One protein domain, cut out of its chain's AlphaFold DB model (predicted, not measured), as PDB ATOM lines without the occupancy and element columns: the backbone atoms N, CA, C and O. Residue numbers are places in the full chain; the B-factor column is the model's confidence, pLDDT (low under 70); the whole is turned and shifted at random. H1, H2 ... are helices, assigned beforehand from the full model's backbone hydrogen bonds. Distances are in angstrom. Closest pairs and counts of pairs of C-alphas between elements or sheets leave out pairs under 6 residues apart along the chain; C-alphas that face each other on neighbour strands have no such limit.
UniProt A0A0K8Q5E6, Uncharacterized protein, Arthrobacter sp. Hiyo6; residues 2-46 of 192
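Overview. This is residues 2 to 46 of the 192 residues of an uncharacterized protein of Arthrobacter sp. Hiyo6 (UniProt A0A0K8Q5E6). What is the main picture? A short helix, H1, and a longer one, H2, stand steeply tilted with a winding loop, residues 9 to 27, between them along the chain, and residues 39 to 46 form a tail. How large is it? The printed part has 45 residues, 18 of them in H1 and then H2, under half; its class is all helix, with no named strand. It is compact, radius of gyration of the C-alphas 10.0 A, spanning 31 by 21 by 13 A.

Along the chain. Where is H1? It is residues 2 to 8, 10.0 A long, from C-alpha 2 at (7.496, -21.476, -13.165). Where is H2? It is residues 28 to 38, 15.5 A long, ending with C-alpha 38 at (13.856, -32.546, -15.001).

Arrangement. Do the helices touch? They are close but not clearly touching; their closest C-alphas, Ile 5 and Ala 35, are 7.1 A apart. How are they directed? They run the same way at a steep tilt of 65 degrees. And their backbones? Every O i to N i+4 pair is within hydrogen-bond range in H1, and 5 of 7 in H2.

Size, cuts and confidence. What is farthest apart? The C-alphas of Thr 11 and Pro 46, 31.6 A. Any cut or low confidence? The printed part has no cut, the H1 to H2 link is long, and no printed residue is under 70 in pLDDT.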
ATOM      1  N   LEU A   2       7.696 -21.452 -14.634       86.00
ATOM      2  CA  LEU A   2       7.496 -21.476 -13.165       86.00
ATOM      3  C   LEU A   2       6.174 -22.138 -12.746       86.00
ATOM      4  O   LEU A   2       6.142 -22.907 -11.792       86.00
ATOM      5  N   ARG A   3       5.094 -21.916 -13.505       87.81
ATOM      6  CA  ARG A   3       3.805 -22.598 -13.286       87.81
ATOM      7  C   ARG A   3       3.909 -24.122 -13.382       87.81
ATOM      8  O   ARG A   3       3.249 -24.812 -12.614       87.81
ATOM      9  N   ASP A   4       4.780 -24.629 -14.250       87.19
ATOM     10  CA  ASP A   4       4.979 -26.070 -14.428       87.19
ATOM     11  C   ASP A   4       5.730 -26.671 -13.237       87.19
ATOM     12  O   ASP A   4       5.412 -27.774 -12.809       87.19
ATOM     13  N   ILE A   5       6.667 -25.918 -12.642       89.38
ATOM     14  CA  ILE A   5       7.308 -26.303 -11.376       89.38
ATOM     15  C   ILE A   5       6.259 -26.404 -10.272       89.38
ATOM     16  O   ILE A   5       6.165 -27.443  -9.625       89.38
ATOM     17  N   GLY A   6       5.441 -25.362 -10.093       88.38
ATOM     18  CA  GLY A   6       4.402 -25.350  -9.061       88.38
ATOM     19  C   GLY A   6       3.405 -26.507  -9.210       88.38
ATOM     20  O   GLY A   6       2.987 -27.087  -8.210       88.38
ATOM     21  N   ALA A   7       3.072 -26.889 -10.447       89.25
ATOM     22  CA  ALA A   7       2.203 -28.029 -10.729       89.25
ATOM     23  C   ALA A   7       2.880 -29.393 -10.485       89.25
ATOM     24  O   ALA A   7       2.215 -30.332 -10.051       89.25
ATOM     25  N   ALA A   8       4.183 -29.509 -10.758       88.69
ATOM     26  CA  ALA A   8       4.925 -30.768 -10.675       88.69
ATOM     27  C   ALA A   8       5.574 -31.042  -9.302       88.69
ATOM     28  O   ALA A   8       5.994 -32.174  -9.042       88.69
ATOM     29  N   ARG A   9       5.668 -30.047  -8.409       89.62
ATOM     30  CA  ARG A   9       6.138 -30.266  -7.030       89.62
ATOM     31  C   ARG A   9       5.186 -31.167  -6.244       89.62
ATOM     32  O   ARG A   9       3.969 -31.056  -6.351       89.62
ATOM     33  N   GLY A  10       5.762 -32.071  -5.456       84.00
ATOM     34  CA  GLY A  10       5.042 -33.067  -4.661       84.00
ATOM     35  C   GLY A  10       4.641 -34.329  -5.434       84.00
ATOM     36  O   GLY A  10       4.246 -35.309  -4.809       84.00
ATOM     37  N   THR A  11       4.768 -34.338  -6.766       84.12
ATOM     38  CA  THR A  11       4.471 -35.507  -7.615       84.12
ATOM     39  C   THR A  11       5.705 -35.983  -8.381       84.12
ATOM     40  O   THR A  11       6.118 -37.128  -8.222       84.12
ATOM     41  N   GLY A  12       6.319 -35.105  -9.182       82.00
ATOM     42  CA  GLY A  12       7.517 -35.391  -9.984       82.00
ATOM     43  C   GLY A  12       8.763 -34.600  -9.576       82.00
ATOM     44  O   GLY A  12       9.872 -34.950  -9.977       82.00
ATOM     45  N   LEU A  13       8.597 -33.545  -8.774       88.12
ATOM     46  CA  LEU A  13       9.677 -32.736  -8.207       88.12
ATOM     47  C   LEU A  13       9.583 -32.714  -6.673       88.12
ATOM     48  O   LEU A  13       8.472 -32.737  -6.134       88.12
ATOM     49  N   PRO A  14      10.712 -32.609  -5.952       86.19
ATOM     50  CA  PRO A  14      10.693 -32.471  -4.499       86.19
ATOM     51  C   PRO A  14      10.049 -31.145  -4.055       86.19
ATOM     52  O   PRO A  14      10.112 -30.135  -4.759       86.19
ATOM     53  N   GLY A  15       9.458 -31.136  -2.857       87.00
ATOM     54  CA  GLY A  15       8.798 -29.972  -2.250       87.00
ATOM     55  C   GLY A  15       7.269 -30.056  -2.265       87.00
ATOM     56  O   GLY A  15       6.698 -31.121  -2.502       87.00
ATOM     57  N   HIS A  16       6.607 -28.929  -1.999       86.19
ATOM     58  CA  HIS A  16       5.153 -28.855  -1.848       86.19
ATOM     59  C   HIS A  16       4.456 -28.371  -3.121       86.19
ATOM     60  O   HIS A  16       4.947 -27.485  -3.821       86.19
ATOM     61  N   GLN A  17       3.291 -28.950  -3.414       87.00
ATOM     62  CA  GLN A  17       2.486 -28.554  -4.565       87.00
ATOM     63  C   GLN A  17       2.074 -27.079  -4.454       87.00
ATOM     64  O   GLN A  17       1.667 -26.614  -3.391       87.00
ATOM     65  N   GLY A  18       2.180 -26.344  -5.561       83.75
ATOM     66  CA  GLY A  18       1.890 -24.911  -5.625       83.75
ATOM     67  C   GLY A  18       3.075 -24.003  -5.284       83.75
ATOM     68  O   GLY A  18       3.040 -22.827  -5.641       83.75
ATOM     69  N   ASP A  19       4.150 -24.525  -4.683       86.19
ATOM     70  CA  ASP A  19       5.354 -23.736  -4.421       86.19
ATOM     71  C   ASP A  19       6.199 -23.585  -5.699       86.19
ATOM     72  O   ASP A  19       6.679 -24.554  -6.294       86.19
ATOM     73  N   PHE A  20       6.448 -22.342  -6.108       88.38
ATOM     74  CA  PHE A  20       7.384 -22.048  -7.200       88.38
ATOM     75  C   PHE A  20       8.837 -22.306  -6.778       88.38
ATOM     76  O   PHE A  20       9.644 -22.832  -7.546       88.38
ATOM     77  N   TYR A  21       9.136 -22.014  -5.516       87.75
ATOM     78  CA  TYR A  21      10.457 -22.075  -4.911       87.75
ATOM     79  C   TYR A  21      10.481 -23.083  -3.769       87.75
ATOM     80  O   TYR A  21       9.562 -23.122  -2.953       87.75
ATOM     81  N   SER A  22      11.526 -23.909  -3.703       82.75
ATOM     82  CA  SER A  22      11.650 -24.910  -2.645       82.75
ATOM     83  C   SER A  22      11.991 -24.238  -1.318       82.75
ATOM     84  O   SER A  22      13.096 -23.729  -1.149       82.75
ATOM     85  N   ARG A  23      11.067 -24.274  -0.354       82.62
ATOM     86  CA  ARG A  23      11.297 -23.742   1.005       82.62
ATOM     87  C   ARG A  23      12.354 -24.525   1.775       82.62
ATOM     88  O   ARG A  23      12.991 -23.996   2.678       82.62
ATOM     89  N   ASP A  24      12.547 -25.780   1.393       78.62
ATOM     90  CA  ASP A  24      13.512 -26.667   2.024       78.62
ATOM     91  C   ASP A  24      14.928 -26.476   1.462       78.62
ATOM     92  O   ASP A  24      15.871 -27.105   1.954       78.62
ATOM     93  N   ALA A  25      15.096 -25.727   0.366       81.88
ATOM     94  CA  ALA A  25      16.387 -25.510  -0.273       81.88
ATOM     95  C   ALA A  25      17.078 -24.275   0.311       81.88
ATOM     96  O   ALA A  25      16.547 -23.171   0.282       81.88
ATOM     97  N   LEU A  26      18.315 -24.450   0.780       82.12
ATOM     98  CA  LEU A  26      19.135 -23.332   1.257       82.12
ATOM     99  C   LEU A  26      19.556 -22.383   0.118       82.12
ATOM    100  O   LEU A  26      19.837 -21.209   0.351       82.12
ATOM    101  N   THR A  27      19.615 -22.910  -1.108       86.25
ATOM    102  CA  THR A  27      19.943 -22.193  -2.346       86.25
ATOM    103  C   THR A  27      18.865 -22.484  -3.380       86.25
ATOM    104  O   THR A  27      18.933 -23.477  -4.110       86.25
ATOM    105  N   GLU A  28      17.834 -21.652  -3.366       87.19
ATOM    106  CA  GLU A  28      16.660 -21.733  -4.230       87.19
ATOM    107  C   GLU A  28      17.018 -21.704  -5.725       87.19
ATOM    108  O   GLU A  28      16.581 -22.560  -6.492       87.19
ATOM    109  N   ASP A  29      17.880 -20.773  -6.122       87.31
ATOM    110  CA  ASP A  29      18.367 -20.578  -7.489       87.31
ATOM    111  C   ASP A  29      19.054 -21.831  -8.065       87.31
ATOM    112  O   ASP A  29      18.770 -22.283  -9.182       87.31
ATOM    113  N   ASN A  30      19.938 -22.437  -7.272       87.69
ATOM    114  CA  ASN A  30      20.633 -23.664  -7.632       87.69
ATOM    115  C   ASN A  30      19.672 -24.861  -7.714       87.69
ATOM    116  O   ASN A  30      19.874 -25.732  -8.554       87.69
ATOM    117  N   GLU A  31      18.628 -24.905  -6.882       91.81
ATOM    118  CA  GLU A  31      17.616 -25.969  -6.887       91.81
ATOM    119  C   GLU A  31      16.648 -25.865  -8.073       91.81
ATOM    120  O   GLU A  31      16.250 -26.883  -8.643       91.81
ATOM    121  N   LEU A  32      16.343 -24.646  -8.514       90.81
ATOM    122  CA  LEU A  32      15.457 -24.397  -9.646       90.81
ATOM    123  C   LEU A  32      16.010 -24.997 -10.949       90.81
ATOM    124  O   LEU A  32      15.272 -25.522 -11.781       90.81
ATOM    125  N   THR A  33      17.331 -24.962 -11.121       91.06
ATOM    126  CA  THR A  33      18.017 -25.443 -12.329       91.06
ATOM    127  C   THR A  33      17.774 -26.937 -12.622       91.06
ATOM    128  O   THR A  33      17.315 -27.256 -13.725       91.06
ATOM    129  N   PRO A  34      18.069 -27.889 -11.709       90.38
ATOM    130  CA  PRO A  34      17.734 -29.294 -11.914       90.38
ATOM    131  C   PRO A  34      16.220 -29.529 -11.969       90.38
ATOM    132  O   PRO A  34      15.807 -30.405 -12.729       90.38
ATOM    133  N   ALA A  35      15.393 -28.738 -11.272       90.94
ATOM    134  CA  ALA A  35      13.931 -28.825 -11.366       90.94
ATOM    135  C   ALA A  35      13.447 -28.630 -12.810       90.94
ATOM    136  O   ALA A  35      12.774 -29.476 -13.396       90.94
ATOM    137  N   LEU A  36      13.883 -27.532 -13.421       92.44
ATOM    138  CA  LEU A  36      13.531 -27.144 -14.781       92.44
ATOM    139  C   LEU A  36      14.033 -28.143 -15.818       92.44
ATOM    140  O   LEU A  36      13.289 -28.534 -16.714       92.44
ATOM    141  N   LYS A  37      15.278 -28.604 -15.668       91.75
ATOM    142  CA  LYS A  37      15.839 -29.629 -16.553       91.75
ATOM    143  C   LYS A  37      15.120 -30.971 -16.423       91.75
ATOM    144  O   LYS A  37      14.980 -31.671 -17.420       91.75
ATOM    145  N   THR A  38      14.649 -31.324 -15.226       90.75
ATOM    146  CA  THR A  38      13.856 -32.546 -15.001       90.75
ATOM    147  C   THR A  38      12.502 -32.465 -15.705       90.75
ATOM    148  O   THR A  38      12.042 -33.460 -16.255       90.75
ATOM    149  N   LEU A  39      11.919 -31.268 -15.793       91.75
ATOM    150  CA  LEU A  39      10.713 -30.995 -16.581       91.75
ATOM    151  C   LEU A  39      10.967 -30.858 -18.096       91.75
ATOM    152  O   LEU A  39      10.044 -30.544 -18.842       91.75
ATOM    153  N   GLY A  40      12.199 -31.073 -18.568       90.94
ATOM    154  CA  GLY A  40      12.548 -31.013 -19.991       90.94
ATOM    155  C   GLY A  40      12.828 -29.608 -20.532       90.94
ATOM    156  O   GLY A  40      13.013 -29.452 -21.739       90.94
ATOM    157  N   TRP A  41      12.903 -28.583 -19.677       93.25
ATOM    158  CA  TRP A  41      13.250 -27.233 -20.119       93.25
ATOM    159  C   TRP A  41      14.727 -27.125 -20.493       93.25
ATOM    160  O   TRP A  41      15.622 -27.618 -19.800       93.25
ATOM    161  N   ARG A  42      14.986 -26.396 -21.581       91.12
ATOM    162  CA  ARG A  42      16.331 -26.007 -22.000       91.12
ATOM    163  C   ARG A  42      16.702 -24.685 -21.335       91.12
ATOM    164  O   ARG A  42      16.015 -23.686 -21.513       91.12
ATOM    165  N   LEU A  43      17.791 -24.697 -20.573       90.00
ATOM    166  CA  LEU A  43      18.339 -23.515 -19.913       90.00
ATOM    167  C   LEU A  43      19.563 -23.034 -20.684       90.00
ATOM    168  O   LEU A  43      20.477 -23.822 -20.935       90.00
ATOM    169  N   GLU A  44      19.581 -21.753 -21.032       89.88
ATOM    170  CA  GLU A  44      20.677 -21.116 -21.758       89.88
ATOM    171  C   GLU A  44      21.224 -19.929 -20.969       89.88
ATOM    172  O   GLU A  44      20.478 -19.236 -20.281       89.88
ATOM    173  N   SER A  45      22.533 -19.695 -21.082       87.81
ATOM    174  CA  SER A  45      23.206 -18.515 -20.534       87.81
ATOM    175  C   SER A  45      23.924 -17.796 -21.680       87.81
ATOM    176  O   SER A  45      25.074 -18.129 -21.988       87.81
ATOM    177  N   PRO A  46      23.231 -16.893 -22.402       91.56
ATOM    178  CA  PRO A  46      23.818 -16.165 -23.519       91.56
ATOM    179  C   PRO A  46      24.965 -15.267 -23.050       91.56
ATOM    180  O   PRO A  46      24.869 -14.619 -22.012       91.56
TER     181      PRO A  46